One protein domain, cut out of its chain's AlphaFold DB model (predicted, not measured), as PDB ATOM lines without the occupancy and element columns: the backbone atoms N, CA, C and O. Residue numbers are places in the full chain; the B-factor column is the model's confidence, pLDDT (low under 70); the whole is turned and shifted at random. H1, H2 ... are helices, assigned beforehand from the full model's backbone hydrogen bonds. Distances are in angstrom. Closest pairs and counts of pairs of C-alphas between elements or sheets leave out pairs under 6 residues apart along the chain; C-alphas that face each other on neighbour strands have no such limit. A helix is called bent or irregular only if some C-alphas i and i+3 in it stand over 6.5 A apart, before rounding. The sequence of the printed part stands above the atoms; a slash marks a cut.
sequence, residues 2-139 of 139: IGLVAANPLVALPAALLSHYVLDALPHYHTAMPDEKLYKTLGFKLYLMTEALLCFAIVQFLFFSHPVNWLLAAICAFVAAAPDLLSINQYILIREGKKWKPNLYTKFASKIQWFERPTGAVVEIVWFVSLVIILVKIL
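AT A GLANCE: This is residues 2 to 139 of the 139 residues of an uncharacterized protein of Candidatus Saccharibacteria bacterium RIFCSPHIGHO2_02_FULL_47_12 (UniProt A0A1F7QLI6). An open, elongated frame of helices surrounds a middle that holds no helix: H4, the bent H5 and H7 run lengthwise, and H2 slants along another side. H4 and H5a fold back on each other as a hairpin, H1 and H2 pack on H5a, and H7 runs apart from the other helices. The printed part has 138 residues with seven named helices, H1 to H7 in order along the chain, and no named strand; the class is all helix. By its radius of gyration of the C-alphas, 16.5 A, the whole is compact, and its C-alphas span 47 by 29 by 25 A.

IN THESE COORDINATES: H1, residues 2 to 5, begins at C-alpha 2 (157.772, 159.249, 288.606). H2, residues 9 to 24, is 22.9 A long, with a kink of 26 degrees near residue 17. H3 is residues 35 to 38. H4, residues 42 to 65, is 34.1 A long and begins at C-alpha 42 (187.393, 146.896, 297.744). H5, residues 70 to 95, was assigned as one helix by its hydrogen bonds but is bent: C-alphas 80 and 83 are 7.1 A apart. Its arms are H5a, residues 70 to 80, 15.1 A, and H5b, residues 83 to 95, 20.3 A; H5b is irregular, with C-alphas 86 and 89 at 6.9 A. H6 is residues 104 to 112, 12.7 A. H7, residues 118 to 138, is 31.3 A long and ends at C-alpha 138 (151.501, 153.722, 296.056).

HOW THE PARTS SIT: H2 touches H5a, the closest C-alphas being those of Leu 17 and Ala 80, 4.5 A, at a steep tilt of 41 degrees, the same way. H1 touches H5a, with the C-alphas of Gly 3 and Ala 73 closest at 4.0 A. H1 also touches H2, through residues 9 to 16 of H2 alone; the closest C-alphas, of Gly 3 and Ala 12, are 5.5 A apart. H4, through residues 59 to 63 alone, touches H5a in a helical hairpin, a shallow tilt of 27 degrees, opposite ways; the closest C-alphas, of Phe 63 and Trp 70, are 5.4 A apart. H5a and H5b stand at a steep tilt of 51 degrees. H2 and H6 only just touch, with 3 pairs of C-alphas within 8 A, and only at their ends; the C-alphas of Asp 24 and Ile 112 are closest at 6.1 A. H3 and H5b are close but not clearly touching, the closest C-alphas being those of Glu 36 and Ile 94, 5.9 A. H7 touches no helix. In H4 and H5a every O i to N i+4 pair is within hydrogen-bond range; in H2 it is 9 of 12, in H5b 5 of 9, in H6 4 of 5 and in H7 15 of 17, while H1 and H3 are too short for such a pair.

THE WHOLE: The two C-alphas farthest apart, of Lys 98 and Lys 137, are 47.7 A apart. The printed part has no cut and no long link. Residues 41 to 54, of which 42 to 54 belong to H4, and residues 128 to 134 of H7 stand free. The mean pLDDT of the printed part is 90.8, and residue 67 is under 70.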
ATOM      1  N   ILE A   2     158.368 158.305 289.573       82.88
ATOM      2  CA  ILE A   2     157.772 159.249 288.606       82.88
ATOM      3  C   ILE A   2     157.015 158.530 287.477       82.88
ATOM      4  O   ILE A   2     155.849 158.830 287.267       82.88
ATOM      5  N   GLY A   3     157.611 157.521 286.833       79.12
ATOM      6  CA  GLY A   3     156.938 156.752 285.775       79.12
ATOM      7  C   GLY A   3     155.771 155.859 286.227       79.12
ATOM      8  O   GLY A   3     155.057 155.351 285.372       79.12
ATOM      9  N   LEU A   4     155.559 155.669 287.538       80.12
ATOM     10  CA  LEU A   4     154.368 154.984 288.069       80.12
ATOM     11  C   LEU A   4     153.177 155.945 288.198       80.12
ATOM     12  O   LEU A   4     152.036 155.529 288.038       80.12
ATOM     13  N   VAL A   5     153.444 157.226 288.475       83.88
ATOM     14  CA  VAL A   5     152.414 158.252 288.719       83.88
ATOM     15  C   VAL A   5     152.124 159.062 287.454       83.88
ATOM     16  O   VAL A   5     150.972 159.290 287.092       83.88
ATOM     17  N   ALA A   6     153.170 159.495 286.753       81.81
ATOM     18  CA  ALA A   6     153.065 160.220 285.499       81.81
ATOM     19  C   ALA A   6     153.023 159.217 284.341       81.81
ATOM     20  O   ALA A   6     154.057 158.793 283.832       81.81
ATOM     21  N   ALA A   7     151.814 158.857 283.903       81.06
ATOM     22  CA  ALA A   7     151.621 157.952 282.767       81.06
ATOM     23  C   ALA A   7     152.097 158.543 281.422       81.06
ATOM     24  O   ALA A   7     152.249 157.813 280.448       81.06
ATOM     25  N   ASN A   8     152.334 159.861 281.345       91.50
ATOM     26  CA  ASN A   8     152.800 160.536 280.135       91.50
ATOM     27  C   ASN A   8     154.345 160.555 280.059       91.50
ATOM     28  O   ASN A   8     154.973 161.272 280.849       91.50
ATOM     29  N   PRO A   9     154.973 159.870 279.080       93.12
ATOM     30  CA  PRO A   9     156.430 159.828 278.939       93.12
ATOM     31  C   PRO A   9     157.076 161.200 278.722       93.12
ATOM     32  O   PRO A   9     158.188 161.430 279.194       93.12
ATOM     33  N   LEU A  10     156.375 162.128 278.054       95.00
ATOM     34  CA  LEU A  10     156.886 163.475 277.773       95.00
ATOM     35  C   LEU A  10     157.097 164.296 279.047       95.00
ATOM     36  O   LEU A  10     157.899 165.223 279.049       95.00
ATOM     37  N   VAL A  11     156.393 163.953 280.128       95.06
ATOM     38  CA  VAL A  11     156.562 164.579 281.445       95.06
ATOM     39  C   VAL A  11     157.447 163.711 282.336       95.06
ATOM     40  O   VAL A  11     158.338 164.225 283.009       95.06
ATOM     41  N   ALA A  12     157.235 162.393 282.319       94.31
ATOM     42  CA  ALA A  12     157.923 161.468 283.209       94.31
ATOM     43  C   ALA A  12     159.436 161.406 282.956       94.31
ATOM     44  O   ALA A  12     160.203 161.409 283.917       94.31
ATOM     45  N   LEU A  13     159.875 161.389 281.692       95.50
ATOM     46  CA  LEU A  13     161.297 161.258 281.356       95.50
ATOM     47  C   LEU A  13     162.111 162.513 281.715       95.50
ATOM     48  O   LEU A  13     163.129 162.362 282.393       95.50
ATOM     49  N   PRO A  14     161.687 163.749 281.362       96.25
ATOM     50  CA  PRO A  14     162.389 164.946 281.822       96.25
ATOM     51  C   PRO A  14     162.367 165.084 283.342       96.25
ATOM     52  O   PRO A  14     163.390 165.416 283.933       96.25
ATOM     53  N   ALA A  15     161.235 164.786 283.992       96.06
ATOM     54  CA  ALA A  15     161.145 164.833 285.447       96.06
ATOM     55  C   ALA A  15     162.086 163.812 286.113       96.06
ATOM     56  O   ALA A  15     162.726 164.140 287.108       96.06
ATOM     57  N   ALA A  16     162.222 162.607 285.551       95.31
ATOM     58  CA  ALA A  16     163.178 161.607 286.021       95.31
ATOM     59  C   ALA A  16     164.630 162.082 285.882       95.31
ATOM     60  O   ALA A  16     165.381 162.011 286.851       95.31
ATOM     61  N   LEU A  17     165.005 162.644 284.731       96.12
ATOM     62  CA  LEU A  17     166.344 163.204 284.541       96.12
ATOM     63  C   LEU A  17     166.626 164.350 285.524       96.12
ATOM     64  O   LEU A  17     167.663 164.370 286.175       96.12
ATOM     65  N   LEU A  18     165.691 165.293 285.660       96.44
ATOM     66  CA  LEU A  18     165.843 166.434 286.566       96.44
ATOM     67  C   LEU A  18     165.886 166.010 288.034       96.44
ATOM     68  O   LEU A  18     166.578 166.648 288.823       96.44
ATOM     69  N   SER A  19     165.185 164.934 288.400       95.50
ATOM     70  CA  SER A  19     165.195 164.429 289.772       95.50
ATOM     71  C   SER A  19     166.596 164.045 290.244       95.50
ATOM     72  O   SER A  19     166.895 164.269 291.410       95.50
ATOM     73  N   HIS A  20     167.472 163.583 289.345       94.94
ATOM     74  CA  HIS A  20     168.876 163.316 289.661       94.94
ATOM     75  C   HIS A  20     169.566 164.564 290.224       94.94
ATOM     76  O   HIS A  20     170.040 164.564 291.353       94.94
ATOM     77  N   TYR A  21     169.509 165.675 289.487       95.69
ATOM     78  CA  TYR A  21     170.146 166.926 289.902       95.69
ATOM     79  C   TYR A  21     169.491 167.561 291.130       95.69
ATOM     80  O   TYR A  21     170.145 168.281 291.881       95.69
ATOM     81  N   VAL A  22     168.195 167.311 291.345       95.31
ATOM     82  CA  VAL A  22     167.524 167.718 292.587       95.31
ATOM     83  C   VAL A  22     168.090 166.944 293.777       95.31
ATOM     84  O   VAL A  22     168.309 167.546 294.824       95.31
ATOM     85  N   LEU A  23     168.345 165.642 293.622       94.00
ATOM     86  CA  LEU A  23     168.951 164.823 294.673       94.00
ATOM     87  C   LEU A  23     170.410 165.203 294.924       94.00
ATOM     88  O   LEU A  23     170.783 165.350 296.083       94.00
ATOM     89  N   ASP A  24     171.188 165.468 293.876       93.81
ATOM     90  CA  ASP A  24     172.569 165.960 294.000       93.81
ATOM     91  C   ASP A  24     172.670 167.274 294.786       93.81
ATOM     92  O   ASP A  24     173.671 167.538 295.454       93.81
ATOM     93  N   ALA A  25     171.641 168.121 294.699       95.62
ATOM     94  CA  ALA A  25     171.595 169.390 295.416       95.62
ATOM     95  C   ALA A  25     171.309 169.226 296.918       95.62
ATOM     96  O   ALA A  25     171.489 170.184 297.682       95.62
ATOM     97  N   LEU A  26     170.842 168.051 297.352       95.19
ATOM     98  CA  LEU A  26     170.662 167.748 298.766       95.19
ATOM     99  C   LEU A  26     172.014 167.409 299.412       95.19
ATOM    100  O   LEU A  26     172.902 166.862 298.757       95.19
ATOM    101  N   PRO A  27     172.180 167.695 300.716       95.56
ATOM    102  CA  PRO A  27     173.302 167.171 301.480       95.56
ATOM    103  C   PRO A  27     173.403 165.652 301.332       95.56
ATOM    104  O   PRO A  27     172.471 164.946 301.709       95.56
ATOM    105  N   HIS A  28     174.527 165.157 300.822       93.62
ATOM    106  CA  HIS A  28     174.732 163.732 300.578       93.62
ATOM    107  C   HIS A  28     176.092 163.265 301.094       93.62
ATOM    108  O   HIS A  28     176.978 164.059 301.453       93.62
ATOM    109  N   TYR A  29     176.210 161.954 301.265       92.31
ATOM    110  CA  TYR A  29     177.362 161.330 301.879       92.31
ATOM    111  C   TYR A  29     178.550 161.316 300.918       92.31
ATOM    112  O   TYR A  29     178.479 160.822 299.799       92.31
ATOM    113  N   HIS A  30     179.695 161.767 301.421       90.81
ATOM    114  CA  HIS A  30     180.982 161.535 300.786       90.81
ATOM    115  C   HIS A  30     182.035 161.239 301.855       90.81
ATOM    116  O   HIS A  30     181.985 161.761 302.975       90.81
ATOM    117  N   THR A  31     182.989 160.373 301.528       90.25
ATOM    118  CA  THR A  31     184.080 160.012 302.440       90.25
ATOM    119  C   THR A  31     185.125 161.124 302.516       90.25
ATOM    120  O   THR A  31     185.357 161.844 301.559       90.25
ATOM    121  N   ALA A  32     185.843 161.242 303.633       90.00
ATOM    122  CA  ALA A  32     186.990 162.154 303.714       90.00
ATOM    123  C   ALA A  32     188.215 161.662 302.905       90.00
ATOM    124  O   ALA A  32     189.237 162.346 302.831       90.00
ATOM    125  N   MET A  33     188.155 160.448 302.347       90.31
ATOM    126  CA  MET A  33     189.236 159.862 301.560       90.31
ATOM    127  C   MET A  33     189.283 160.464 300.145       90.31
ATOM    128  O   MET A  33     188.254 160.490 299.485       90.31
ATOM    129  N   PRO A  34     190.468 160.838 299.622       90.00
ATOM    130  CA  PRO A  34     190.593 161.286 298.236       90.00
ATOM    131  C   PRO A  34     190.137 160.219 297.228       90.00
ATOM    132  O   PRO A  34     190.511 159.047 297.369       90.00
ATOM    133  N   ASP A  35     189.441 160.637 296.165       88.44
ATOM    134  CA  ASP A  35     188.925 159.771 295.088       88.44
ATOM    135  C   ASP A  35     189.974 158.799 294.528       88.44
ATOM    136  O   ASP A  35     189.701 157.617 294.302       88.44
ATOM    137  N   GLU A  36     191.218 159.267 294.372       89.00
ATOM    138  CA  GLU A  36     192.338 158.473 293.852       89.00
ATOM    139  C   GLU A  36     192.610 157.195 294.654       89.00
ATOM    140  O   GLU A  36     193.045 156.175 294.101       89.00
ATOM    141  N   LYS A  37     192.373 157.262 295.968       90.56
ATOM    142  CA  LYS A  37     192.496 156.127 296.883       90.56
ATOM    143  C   LYS A  37     191.180 155.368 296.963       90.56
ATOM    144  O   LYS A  37     191.201 154.141 296.867       90.56
ATOM    145  N   LEU A  38     190.057 156.081 297.078       91.44
ATOM    146  CA  LEU A  38     188.724 155.501 297.239       91.44
ATOM    147  C   LEU A  38     188.389 154.508 296.123       91.44
ATOM    148  O   LEU A  38     188.062 153.355 296.413       91.44
ATOM    149  N   TYR A  39     188.559 154.906 294.861       90.88
ATOM    150  CA  TYR A  39     188.181 154.096 293.694       90.88
ATOM    151  C   TYR A  39     188.987 152.799 293.546       90.88
ATOM    152  O   TYR A  39     188.610 151.899 292.791       90.88
ATOM    153  N   LYS A  40     190.107 152.677 294.266       89.25
ATOM    154  CA  LYS A  40     190.947 151.472 294.283       89.25
ATOM    155  C   LYS A  40     190.578 150.512 295.414       89.25
ATOM    156  O   LYS A  40     190.990 149.352 295.370       89.25
ATOM    157  N   THR A  41     189.804 150.962 296.399       92.75
ATOM    158  CA  THR A  41     189.404 150.135 297.542       92.75
ATOM    159  C   THR A  41     188.404 149.049 297.143       92.75
ATOM    160  O   THR A  41     187.598 149.212 296.227       92.75
ATOM    161  N   LEU A  42     188.431 147.922 297.862       92.44
ATOM    162  CA  LEU A  42     187.393 146.896 297.744       92.44
ATOM    163  C   LEU A  42     186.034 147.420 298.230       92.44
ATOM    164  O   LEU A  42     185.017 147.105 297.624       92.44
ATOM    165  N   GLY A  43     186.029 148.260 299.273       92.06
ATOM    166  CA  GLY A  43     184.813 148.855 299.828       92.06
ATOM    167  C   GLY A  43     184.015 149.639 298.787       92.06
ATOM    168  O   GLY A  43     182.821 149.405 298.648       92.06
ATOM    169  N   PHE A  44     184.677 150.477 297.983       91.31
ATOM    170  CA  PHE A  44     184.010 151.218 296.908       91.31
ATOM    171  C   PHE A  44     183.404 150.300 295.834       91.31
ATOM    172  O   PHE A  44     182.303 150.545 295.350       91.31
ATOM    173  N   LYS A  45     184.083 149.199 295.485       91.00
ATOM    174  CA  LYS A  45     183.549 148.220 294.520       91.00
ATOM    175  C   LYS A  45     182.326 147.487 295.060       91.00
ATOM    176  O   LYS A  45     181.365 147.305 294.324       91.00
ATOM    177  N   LEU A  46     182.382 147.059 296.322       94.31
ATOM    178  CA  LEU A  46     181.249 146.412 296.982       94.31
ATOM    179  C   LEU A  46     180.067 147.374 297.077       94.31
ATOM    180  O   LEU A  46     178.964 146.979 296.731       94.31
ATOM    181  N   TYR A  47     180.319 148.635 297.432       90.75
ATOM    182  CA  TYR A  47     179.310 149.691 297.441       90.75
ATOM    183  C   TYR A  47     178.618 149.842 296.077       90.75
ATOM    184  O   TYR A  47     177.404 149.685 295.997       90.75
ATOM    185  N   LEU A  48     179.380 150.030 294.989       90.19
ATOM    186  CA  LEU A  48     178.812 150.141 293.636       90.19
ATOM    187  C   LEU A  48     178.023 148.893 293.219       90.19
ATOM    188  O   LEU A  48     176.983 148.997 292.570       90.19
ATOM    189  N   MET A  49     178.515 147.705 293.575       93.50
ATOM    190  CA  MET A  49     177.824 146.453 293.279       93.50
ATOM    191  C   MET A  49     176.508 146.345 294.056       93.50
ATOM    192  O   MET A  49     175.504 145.932 293.483       93.50
ATOM    193  N   THR A  50     176.495 146.730 295.334       92.56
ATOM    194  CA  THR A  50     175.288 146.755 296.166       92.56
ATOM    195  C   THR A  50     174.255 147.732 295.612       92.56
ATOM    196  O   THR A  50     173.105 147.334 295.449       92.56
ATOM    197  N   GLU A  51     174.658 148.952 295.254       89.06
ATOM    198  CA  GLU A  51     173.783 149.957 294.631       89.06
ATOM    199  C   GLU A  51     173.164 149.438 293.325       89.06
ATOM    200  O   GLU A  51     171.946 149.475 293.138       89.06
ATOM    201  N   ALA A  52     173.986 148.864 292.442       90.69
ATOM    202  CA  ALA A  52     173.507 148.296 291.187       90.69
ATOM    203  C   ALA A  52     172.504 147.155 291.426       90.69
ATOM    204  O   ALA A  52     171.420 147.151 290.839       90.69
ATOM    205  N   LEU A  53     172.835 146.205 292.308       94.12
ATOM    206  CA  LEU A  53     171.958 145.080 292.640       94.12
ATOM    207  C   LEU A  53     170.643 145.544 293.270       94.12
ATOM    208  O   LEU A  53     169.591 145.015 292.916       94.12
ATOM    209  N   LEU A  54     170.686 146.536 294.160       89.88
ATOM    210  CA  LEU A  54     169.495 147.110 294.780       89.88
ATOM    211  C   LEU A  54     168.598 147.777 293.730       89.88
ATOM    212  O   LEU A  54     167.390 147.541 293.720       89.88
ATOM    213  N   CYS A  55     169.181 148.542 292.807       89.19
ATOM    214  CA  CYS A  55     168.445 149.175 291.715       89.19
ATOM    215  C   CYS A  55     167.758 148.129 290.816       89.19
ATOM    216  O   CYS A  55     166.551 148.215 290.570       89.19
ATOM    217  N   PHE A  56     168.481 147.080 290.404       90.44
ATOM    218  CA  PHE A  56     167.901 145.967 289.641       90.44
ATOM    219  C   PHE A  56     166.801 145.236 290.419       90.44
ATOM    220  O   PHE A  56     165.754 144.931 289.845       90.44
ATOM    221  N   ALA A  57     166.998 144.991 291.715       91.25
ATOM    222  CA  ALA A  57     166.002 144.345 292.563       91.25
ATOM    223  C   ALA A  57     164.714 145.176 292.661       91.25
ATOM    224  O   ALA A  57     163.624 144.620 292.533       91.25
ATOM    225  N   ILE A  58     164.821 146.500 292.811       86.75
ATOM    226  CA  ILE A  58     163.665 147.407 292.838       86.75
ATOM    227  C   ILE A  58     162.927 147.385 291.494       86.75
ATOM    228  O   ILE A  58     161.705 147.250 291.475       86.75
ATOM    229  N   VAL A  59     163.639 147.472 290.366       87.94
ATOM    230  CA  VAL A  59     163.013 147.408 289.032       87.94
ATOM    231  C   VAL A  59     162.303 146.068 288.821       87.94
ATOM    232  O   VAL A  59     161.162 146.045 288.356       87.94
ATOM    233  N   GLN A  60     162.931 144.957 289.211       89.75
ATOM    234  CA  GLN A  60     162.340 143.624 289.103       89.75
ATOM    235  C   GLN A  60     161.114 143.459 290.013       89.75
ATOM    236  O   GLN A  60     160.116 142.859 289.615       89.75
ATOM    237  N   PHE A  61     161.161 144.010 291.225       87.44
ATOM    238  CA  PHE A  61     160.028 144.022 292.144       87.44
ATOM    239  C   PHE A  61     158.845 144.824 291.577       87.44
ATOM    240  O   PHE A  61     157.702 144.361 291.633       87.44
ATOM    241  N   LEU A  62     159.108 145.989 290.972       83.75
ATOM    242  CA  LEU A  62     158.081 146.803 290.316       83.75
ATOM    243  C   LEU A  62     157.462 146.092 289.108       83.75
ATOM    244  O   LEU A  62     156.251 146.178 288.920       83.75
ATOM    245  N   PHE A  63     158.264 145.356 288.332       85.94
ATOM    246  CA  PHE A  63     157.777 144.531 287.222       85.94
ATOM    247  C   PHE A  63     156.712 143.522 287.675       85.94
ATOM    248  O   PHE A  63     155.684 143.380 287.014       85.94
ATOM    249  N   PHE A  64     156.929 142.846 288.808       86.25
ATOM    250  CA  PHE A  64     155.971 141.866 289.329       86.25
ATOM    251  C   PHE A  64     154.768 142.497 290.035       86.25
ATOM    252  O   PHE A  64     153.671 141.949 289.963       86.25
ATOM    253  N   SER A  65     154.962 143.627 290.717       82.38
ATOM    254  CA  SER A  65     153.926 144.218 291.576       82.38
ATOM    255  C   SER A  65     152.964 145.139 290.817       82.38
ATOM    256  O   SER A  65     151.805 145.248 291.198       82.38
ATOM    257  N   HIS A  66     153.419 145.799 289.743       75.12
ATOM    258  CA  HIS A  66     152.642 146.804 289.002       75.12
ATOM    259  C   HIS A  66     152.825 146.644 287.485       75.12
ATOM    260  O   HIS A  66     153.575 147.399 286.870       75.12
ATOM    261  N   PRO A  67     152.126 145.702 286.821       68.88
ATOM    262  CA  PRO A  67     152.312 145.446 285.388       68.88
ATOM    263  C   PRO A  67     151.844 146.606 284.491       68.88
ATOM    264  O   PRO A  67     152.146 146.634 283.298       68.88
ATOM    265  N   VAL A  68     151.124 147.585 285.040       77.75
ATOM    266  CA  VAL A  68     150.746 148.804 284.323       77.75
ATOM    267  C   VAL A  68     151.828 149.858 284.566       77.75
ATOM    268  O   VAL A  68     152.133 150.195 285.703       77.75
ATOM    269  N   ASN A  69     152.423 150.375 283.490       84.31
ATOM    270  CA  ASN A  69     153.499 151.382 283.496       84.31
ATOM    271  C   ASN A  69     154.868 150.945 284.057       84.31
ATOM    272  O   ASN A  69     155.778 151.780 284.086       84.31
ATOM    273  N   TRP A  70     155.088 149.670 284.419       86.75
ATOM    274  CA  TRP A  70     156.408 149.207 284.893       86.75
ATOM    275  C   TRP A  70     157.541 149.560 283.924       86.75
ATOM    276  O   TRP A  70     158.618 149.959 284.358       86.75
ATOM    277  N   LEU A  71     157.293 149.455 282.612       89.81
ATOM    278  CA  LEU A  71     158.304 149.723 281.593       89.81
ATOM    279  C   LEU A  71     158.700 151.203 281.601       89.81
ATOM    280  O   LEU A  71     159.885 151.522 281.586       89.81
ATOM    281  N   LEU A  72     157.722 152.109 281.694       91.56
ATOM    282  CA  LEU A  72     157.992 153.542 281.808       91.56
ATOM    283  C   LEU A  72     158.722 153.856 283.119       91.56
ATOM    284  O   LEU A  72     159.664 154.647 283.117       91.56
ATOM    285  N   ALA A  73     158.334 153.221 284.227       90.19
ATOM    286  CA  ALA A  73     159.014 153.369 285.510       90.19
ATOM    287  C   ALA A  73     160.471 152.878 285.464       90.19
ATOM    288  O   ALA A  73     161.348 153.565 285.990       90.19
ATOM    289  N   ALA A  74     160.735 151.751 284.797       90.94
ATOM    290  CA  ALA A  74     162.077 151.220 284.582       90.94
ATOM    291  C   ALA A  74     162.917 152.176 283.726       90.94
ATOM    292  O   ALA A  74     164.014 152.551 284.131       90.94
ATOM    293  N   ILE A  75     162.384 152.653 282.595       93.50
ATOM    294  CA  ILE A  75     163.070 153.638 281.744       93.50
ATOM    295  C   ILE A  75     163.367 154.917 282.538       93.50
ATOM    296  O   ILE A  75     164.483 155.422 282.472       93.50
ATOM    297  N   CYS A  76     162.417 155.416 283.334       94.12
ATOM    298  CA  CYS A  76     162.647 156.570 284.206       94.12
ATOM    299  C   CYS A  76     163.781 156.321 285.209       94.12
ATOM    300  O   CYS A  76     164.582 157.221 285.432       94.12
ATOM    301  N   ALA A  77     163.873 155.125 285.799       91.38
ATOM    302  CA  ALA A  77     164.958 154.784 286.721       91.38
ATOM    303  C   ALA A  77     166.326 154.822 286.019       91.38
ATOM    304  O   ALA A  77     167.255 155.448 286.525       91.38
ATOM    305  N   PHE A  78     166.433 154.247 284.817       92.69
ATOM    306  CA  PHE A  78     167.666 154.311 284.026       92.69
ATOM    307  C   PHE A  78     168.010 155.736 283.584       92.69
ATOM    308  O   PHE A  78     169.170 156.127 283.652       92.69
ATOM    309  N   VAL A  79     167.022 156.529 283.162       95.38
ATOM    310  CA  VAL A  79     167.226 157.934 282.771       95.38
ATOM    311  C   VAL A  79     167.677 158.782 283.959       95.38
ATOM    312  O   VAL A  79     168.558 159.620 283.792       95.38
ATOM    313  N   ALA A  80     167.125 158.547 285.151       94.38
ATOM    314  CA  ALA A  80     167.554 159.222 286.371       94.38
ATOM    315  C   ALA A  80     168.980 158.827 286.795       94.38
ATOM    316  O   ALA A  80     169.685 159.657 287.344       94.38
ATOM    317  N   ALA A  81     169.428 157.596 286.528       92.12
ATOM    318  CA  ALA A  81     170.786 157.140 286.851       92.12
ATOM    319  C   ALA A  81     171.821 157.425 285.741       92.12
ATOM    320  O   ALA A  81     173.027 157.346 285.965       92.12
ATOM    321  N   ALA A  82     171.381 157.743 284.521       93.75
ATOM    322  CA  ALA A  82     172.271 157.965 283.381       93.75
ATOM    323  C   ALA A  82     173.342 159.057 283.597       93.75
ATOM    324  O   ALA A  82     174.462 158.855 283.117       93.75
ATOM    325  N   PRO A  83     173.070 160.182 284.295       94.25
ATOM    326  CA  PRO A  83     174.089 161.200 284.547       94.25
ATOM    327  C   PRO A  83     175.322 160.674 285.304       94.25
ATOM    328  O   PRO A  83     176.434 161.121 285.014       94.25
ATOM    329  N   ASP A  84     175.173 159.669 286.174       90.31
ATOM    330  CA  ASP A  84     176.297 159.062 286.907       90.31
ATOM    331  C   ASP A  84     177.299 158.376 285.980       90.31
ATOM    332  O   ASP A  84     178.509 158.395 286.226       90.31
ATOM    333  N   LEU A  85     176.830 157.815 284.860       90.50
ATOM    334  CA  LEU A  85     177.690 157.135 283.888       90.50
ATOM    335  C   LEU A  85     178.715 158.083 283.256       90.50
ATOM    336  O   LEU A  85     179.753 157.631 282.772       90.50
ATOM    337  N   LEU A  86     178.485 159.397 283.299       90.69
ATOM    338  CA  LEU A  86     179.437 160.391 282.799       90.69
ATOM    339  C   LEU A  86     180.726 160.448 283.639       90.69
ATOM    340  O   LEU A  86     181.765 160.886 283.136       90.69
ATOM    341  N   SER A  87     180.694 159.953 284.880       88.06
ATOM    342  CA  SER A  87     181.869 159.831 285.755       88.06
ATOM    343  C   SER A  87     182.734 158.595 285.453       88.06
ATOM    344  O   SER A  87     183.872 158.506 285.921       88.06
ATOM    345  N   ILE A  88     182.275 157.661 284.605       90.81
ATOM    346  CA  ILE A  88     182.982 156.390 284.355       90.81
ATOM    347  C   ILE A  88     184.407 156.596 283.825       90.81
ATOM    348  O   ILE A  88     185.329 155.865 284.187       90.81
ATOM    349  N   ASN A  89     184.613 157.631 283.007       91.56
ATOM    350  CA  ASN A  89     185.927 157.966 282.471       91.56
ATOM    351  C   ASN A  89     186.907 158.376 283.586       91.56
ATOM    352  O   ASN A  89     188.072 157.987 283.559       91.56
ATOM    353  N   GLN A  90     186.437 159.122 284.593       91.56
ATOM    354  CA  GLN A  90     187.239 159.474 285.768       91.56
ATOM    355  C   GLN A  90     187.644 158.215 286.537       91.56
ATOM    356  O   GLN A  90     188.829 158.028 286.823       91.56
ATOM    357  N   TYR A  91     186.687 157.319 286.796       91.19
ATOM    358  CA  TYR A  91     186.942 156.049 287.475       91.19
ATOM    359  C   TYR A  91     187.990 155.192 286.744       91.19
ATOM    360  O   TYR A  91     188.950 154.728 287.366       91.19
ATOM    361  N   ILE A  92     187.852 155.017 285.424       92.62
ATOM    362  CA  ILE A  92     188.787 154.228 284.604       92.62
ATOM    363  C   ILE A  92     190.193 154.840 284.650       92.62
ATOM    364  O   ILE A  92     191.152 154.148 284.996       92.62
ATOM    365  N   LEU A  93     190.322 156.140 284.364       93.50
ATOM    366  CA  LEU A  93     191.625 156.808 284.302       93.50
ATOM    367  C   LEU A  93     192.353 156.784 285.652       93.50
ATOM    368  O   LEU A  93     193.545 156.475 285.696       93.50
ATOM    369  N   ILE A  94     191.642 157.023 286.758       92.44
ATOM    370  CA  ILE A  94     192.217 156.963 288.109       92.44
ATOM    371  C   ILE A  94     192.701 155.548 288.448       92.44
ATOM    372  O   ILE A  94     193.779 155.374 289.036       92.44
ATOM    373  N   ARG A  95     191.940 154.514 288.069       90.19
ATOM    374  CA  ARG A  95     192.346 153.117 288.282       90.19
ATOM    375  C   ARG A  95     193.567 152.725 287.462       90.19
ATOM    376  O   ARG A  95     194.405 151.989 287.976       90.19
ATOM    377  N   GLU A  96     193.692 153.247 286.249       93.19
ATOM    378  CA  GLU A  96     194.870 153.075 285.391       93.19
ATOM    379  C   GLU A  96     196.075 153.926 285.833       93.19
ATOM    380  O   GLU A  96     197.139 153.851 285.222       93.19
ATOM    381  N   GLY A  97     195.935 154.747 286.883       91.12
ATOM    382  CA  GLY A  97     196.996 155.642 287.353       91.12
ATOM    383  C   GLY A  97     197.250 156.837 286.429       91.12
ATOM    384  O   GLY A  97     198.292 157.485 286.529       91.12
ATOM    385  N   LYS A  98     196.315 157.137 285.525       92.69
ATOM    386  CA  LYS A  98     196.383 158.276 284.608       92.69
ATOM    387  C   LYS A  98     195.794 159.523 285.266       92.69
ATOM    388  O   LYS A  98     194.865 159.454 286.066       92.69
ATOM    389  N   LYS A  99     196.315 160.692 284.883       90.56
ATOM    390  CA  LYS A  99     195.770 161.982 285.326       90.56
ATOM    391  C   LYS A  99     194.428 162.237 284.646       90.56
ATOM    392  O   LYS A  99     194.362 162.306 283.418       90.56
ATOM    393  N   TRP A 100     193.387 162.433 285.443       92.31
ATOM    394  CA  TRP A 100     192.089 162.889 284.967       92.31
ATOM    395  C   TRP A 100     192.008 164.425 284.986       92.31
ATOM    396  O   TRP A 100     192.657 165.080 285.803       92.31
ATOM    397  N   LYS A 101     191.233 165.008 284.063       91.12
ATOM    398  CA  LYS A 101     190.979 166.452 283.999       91.12
ATOM    399  C   LYS A 101     189.468 166.718 283.975       91.12
ATOM    400  O   LYS A 101     188.791 166.134 283.127       91.12
ATOM    401  N   PRO A 102     188.954 167.632 284.817       91.69
ATOM    402  CA  PRO A 102     187.531 167.943 284.864       91.69
ATOM    403  C   PRO A 102     187.054 168.636 283.584       91.69
ATOM    404  O   PRO A 102     187.614 169.652 283.153       91.69
ATOM    405  N   ASN A 103     185.986 168.100 282.998       92.75
ATOM    406  CA  ASN A 103     185.262 168.677 281.866       92.75
ATOM    407  C   ASN A 103     184.131 169.620 282.344       92.75
ATOM    408  O   ASN A 103     183.914 169.792 283.545       92.75
ATOM    409  N   LEU A 104     183.407 170.243 281.404       93.69
ATOM    410  CA  LEU A 104     182.300 171.159 281.724       93.69
ATOM    411  C   LEU A 104     181.216 170.500 282.586       93.69
ATOM    412  O   LEU A 104     180.765 171.115 283.547       93.69
ATOM    413  N   TYR A 105     180.855 169.253 282.276       92.88
ATOM    414  CA  TYR A 105     179.853 168.508 283.031       92.88
ATOM    415  C   TYR A 105     180.294 168.270 284.477       92.88
ATOM    416  O   TYR A 105     179.564 168.603 285.399       92.88
ATOM    417  N   THR A 106     181.516 167.794 284.702       91.50
ATOM    418  CA  THR A 106     182.012 167.538 286.065       91.50
ATOM    419  C   THR A 106     182.123 168.803 286.907       91.50
ATOM    420  O   THR A 106     181.834 168.766 288.094       91.50
ATOM    421  N   LYS A 107     182.445 169.950 286.292       93.38
ATOM    422  CA  LYS A 107     182.410 171.253 286.977       93.38
ATOM    423  C   LYS A 107     180.990 171.718 287.301       93.38
ATOM    424  O   LYS A 107     180.812 172.540 288.195       93.38
ATOM    425  N   PHE A 108     180.005 171.294 286.517       94.88
ATOM    426  CA  PHE A 108     178.596 171.558 286.778       94.88
ATOM    427  C   PHE A 108     178.084 170.657 287.905       94.88
ATOM    428  O   PHE A 108     177.564 171.181 288.886       94.88
ATOM    429  N   ALA A 109     178.327 169.347 287.815       92.56
ATOM    430  CA  ALA A 109     177.967 168.374 288.842       92.56
ATOM    431  C   ALA A 109     178.562 168.766 290.202       92.56
ATOM    432  O   ALA A 109     177.813 168.964 291.150       92.56
ATOM    433  N   SER A 110     179.862 169.084 290.259       91.69
ATOM    434  CA  SER A 110     180.524 169.500 291.507       91.69
ATOM    435  C   SER A 110     179.987 170.808 292.105       91.69
ATOM    436  O   SER A 110     180.243 171.111 293.264       91.69
ATOM    437  N   LYS A 111     179.315 171.656 291.313       94.75
ATOM    438  CA  LYS A 111     178.659 172.873 291.824       94.75
ATOM    439  C   LYS A 111     177.286 172.579 292.407       94.75
ATOM    440  O   LYS A 111     176.886 173.260 293.345       94.75
ATOM    441  N   ILE A 112     176.562 171.628 291.820       94.62
ATOM    442  CA  ILE A 112     175.268 171.178 292.339       94.62
ATOM    443  C   ILE A 112     175.482 170.346 293.596       94.62
ATOM    444  O   ILE A 112     174.777 170.555 294.574       94.62
ATOM    445  N   GLN A 113     176.508 169.501 293.608       93.94
ATOM    446  CA  GLN A 113     176.923 168.676 294.737       93.94
ATOM    447  C   GLN A 113     177.689 169.499 295.786       93.94
ATOM    448  O   GLN A 113     178.794 169.181 296.210       93.94
ATOM    449  N   TRP A 114     177.111 170.626 296.200       94.25
ATOM    450  CA  TRP A 114     177.770 171.612 297.060       94.25
ATOM    451  C   TRP A 114     178.044 171.095 298.485       94.25
ATOM    452  O   TRP A 114     178.848 171.695 299.208       94.25
ATOM    453  N   PHE A 115     177.390 170.005 298.904       93.38
ATOM    454  CA  PHE A 115     177.544 169.404 300.228       93.38
ATOM    455  C   PHE A 115     177.789 167.893 300.146       93.38
ATOM    456  O   PHE A 115     176.880 167.083 300.306       93.38
ATOM    457  N   GLU A 116     179.060 167.542 299.981       91.81
ATOM    458  CA  GLU A 116     179.586 166.177 299.997       91.81
ATOM    459  C   GLU A 116     180.338 165.924 301.309       91.81
ATOM    460  O   GLU A 116     181.536 166.205 301.429       91.81
ATOM    461  N   ARG A 117     179.643 165.466 302.359       93.56
ATOM    462  CA  ARG A 117     180.259 165.236 303.684       93.56
ATOM    463  C   ARG A 117     179.690 163.999 304.369       93.56
ATOM    464  O   ARG A 117     178.522 163.691 304.157       93.56
ATOM    465  N   PRO A 118     180.420 163.361 305.305       93.25
ATOM    466  CA  PRO A 118     179.905 162.190 306.016       93.25
ATOM    467  C   PRO A 118     178.571 162.429 306.743       93.25
ATOM    468  O   PRO A 118     177.752 161.526 306.858       93.25
ATOM    469  N   THR A 119     178.315 163.657 307.202       94.12
ATOM    470  CA  THR A 119     177.047 164.026 307.854       94.12
ATOM    471  C   THR A 119     175.856 164.086 306.893       94.12
ATOM    472  O   THR A 119     174.719 164.072 307.358       94.12
ATOM    473  N   GLY A 120     176.087 164.138 305.576       93.31
ATOM    474  CA  GLY A 120     175.038 164.075 304.555       93.31
ATOM    475  C   GLY A 120     174.259 162.754 304.571       93.31
ATOM    476  O   GLY A 120     173.078 162.751 304.242       93.31
ATOM    477  N   ALA A 121     174.851 161.673 305.098       92.38
ATOM    478  CA  ALA A 121     174.174 160.382 305.258       92.38
ATOM    479  C   ALA A 121     172.861 160.479 306.054       92.38
ATOM    480  O   ALA A 121     171.925 159.725 305.809       92.38
ATOM    481  N   VAL A 122     172.753 161.419 307.002       95.50
ATOM    482  CA  VAL A 122     171.509 161.624 307.763       95.50
ATOM    483  C   VAL A 122     170.370 162.053 306.836       95.50
ATOM    484  O   VAL A 122     169.254 161.554 306.963       95.50
ATOM    485  N   VAL A 123     170.651 162.954 305.892       95.31
ATOM    486  CA  VAL A 123     169.658 163.449 304.931       95.31
ATOM    487  C   VAL A 123     169.269 162.343 303.954       95.31
ATOM    488  O   VAL A 123     168.078 162.142 303.725       95.31
ATOM    489  N   GLU A 124     170.235 161.569 303.460       92.38
ATOM    490  CA  GLU A 124     169.974 160.410 302.596       92.38
ATOM    491  C   GLU A 124     169.109 159.350 303.283       92.38
ATOM    492  O   GLU A 124     168.157 158.859 302.680       92.38
ATOM    493  N   ILE A 125     169.379 159.028 304.554       94.12
ATOM    494  CA  ILE A 125     168.581 158.060 305.320       94.12
ATOM    495  C   ILE A 125     167.141 158.557 305.471       94.12
ATOM    496  O   ILE A 125     166.200 157.803 305.217       94.12
ATOM    497  N   VAL A 126     166.948 159.822 305.858       96.00
ATOM    498  CA  VAL A 126     165.606 160.415 305.989       96.00
ATOM    499  C   VAL A 126     164.875 160.402 304.646       96.00
ATOM    500  O   VAL A 126     163.693 160.045 304.585       96.00
ATOM    501  N   TRP A 127     165.573 160.747 303.563       93.31
ATOM    502  CA  TRP A 127     165.031 160.726 302.210       93.31
ATOM    503  C   TRP A 127     164.634 159.314 301.768       93.31
ATOM    504  O   TRP A 127     163.507 159.101 301.320       93.31
ATOM    505  N   PHE A 128     165.514 158.331 301.964       91.25
ATOM    506  CA  PHE A 128     165.267 156.930 301.633       91.25
ATOM    507  C   PHE A 128     164.062 156.370 302.396       91.25
ATOM    508  O   PHE A 128     163.153 155.811 301.782       91.25
ATOM    509  N   VAL A 129     163.996 156.580 303.716       94.38
ATOM    510  CA  VAL A 129     162.852 156.150 304.538       94.38
ATOM    511  C   VAL A 129     161.558 156.799 304.048       94.38
ATOM    512  O   VAL A 129     160.538 156.120 303.913       94.38
ATOM    513  N   SER A 130     161.597 158.091 303.716       93.69
ATOM    514  CA  SER A 130     160.441 158.804 303.164       93.69
ATOM    515  C   SER A 130     159.988 158.199 301.834       93.69
ATOM    516  O   SER A 130     158.796 157.948 301.653       93.69
ATOM    517  N   LEU A 131     160.921 157.895 300.925       90.00
ATOM    518  CA  LEU A 131     160.611 157.241 299.652       90.00
ATOM    519  C   LEU A 131     160.018 155.848 299.848       90.00
ATOM    520  O   LEU A 131     159.041 155.530 299.179       90.00
ATOM    521  N   VAL A 132     160.551 155.039 300.767       88.88
ATOM    522  CA  VAL A 132     160.002 153.708 301.072       88.88
ATOM    523  C   VAL A 132     158.568 153.822 301.589       88.88
ATOM    524  O   VAL A 132     157.695 153.104 301.107       88.88
ATOM    525  N   ILE A 133     158.288 154.757 302.503       92.06
ATOM    526  CA  ILE A 133     156.929 154.986 303.020       92.06
ATOM    527  C   ILE A 133     155.969 155.386 301.893       92.06
ATOM    528  O   ILE A 133     154.847 154.882 301.833       92.06
ATOM    529  N   ILE A 134     156.386 156.291 301.002       89.38
ATOM    530  CA  ILE A 134     155.558 156.715 299.864       89.38
ATOM    531  C   ILE A 134     155.369 155.547 298.892       89.38
ATOM    532  O   ILE A 134     154.261 155.331 298.410       89.38
ATOM    533  N   LEU A 135     156.423 154.776 298.625       84.44
ATOM    534  CA  LEU A 135     156.380 153.644 297.711       84.44
ATOM    535  C   LEU A 135     155.400 152.587 298.212       84.44
ATOM    536  O   LEU A 135     154.518 152.208 297.459       84.44
ATOM    537  N   VAL A 136     155.471 152.202 299.486       85.75
ATOM    538  CA  VAL A 136     154.533 151.247 300.105       85.75
ATOM    539  C   VAL A 136     153.079 151.722 300.033       85.75
ATOM    540  O   VAL A 136     152.184 150.893 299.961       85.75
ATOM    541  N   LYS A 137     152.820 153.035 300.041       85.12
ATOM    542  CA  LYS A 137     151.457 153.580 299.901       85.12
ATOM    543  C   LYS A 137     150.938 153.601 298.464       85.12
ATOM    544  O   LYS A 137     149.729 153.654 298.271       85.12
ATOM    545  N   ILE A 138     151.839 153.696 297.487       79.94
ATOM    546  CA  ILE A 138     151.501 153.722 296.056       79.94
ATOM    547  C   ILE A 138     151.416 152.298 295.495       79.94
ATOM    548  O   ILE A 138     150.721 152.082 294.502       79.94
ATOM    549  N   LEU A 139     152.137 151.358 296.114       75.06
ATOM    550  CA  LEU A 139     152.071 149.934 295.812       75.06
ATOM    551  C   LEU A 139     150.734 149.326 296.228       75.06
ATOM    552  O   LEU A 139     150.235 148.533 295.399       75.06
TER     553      LEU A 139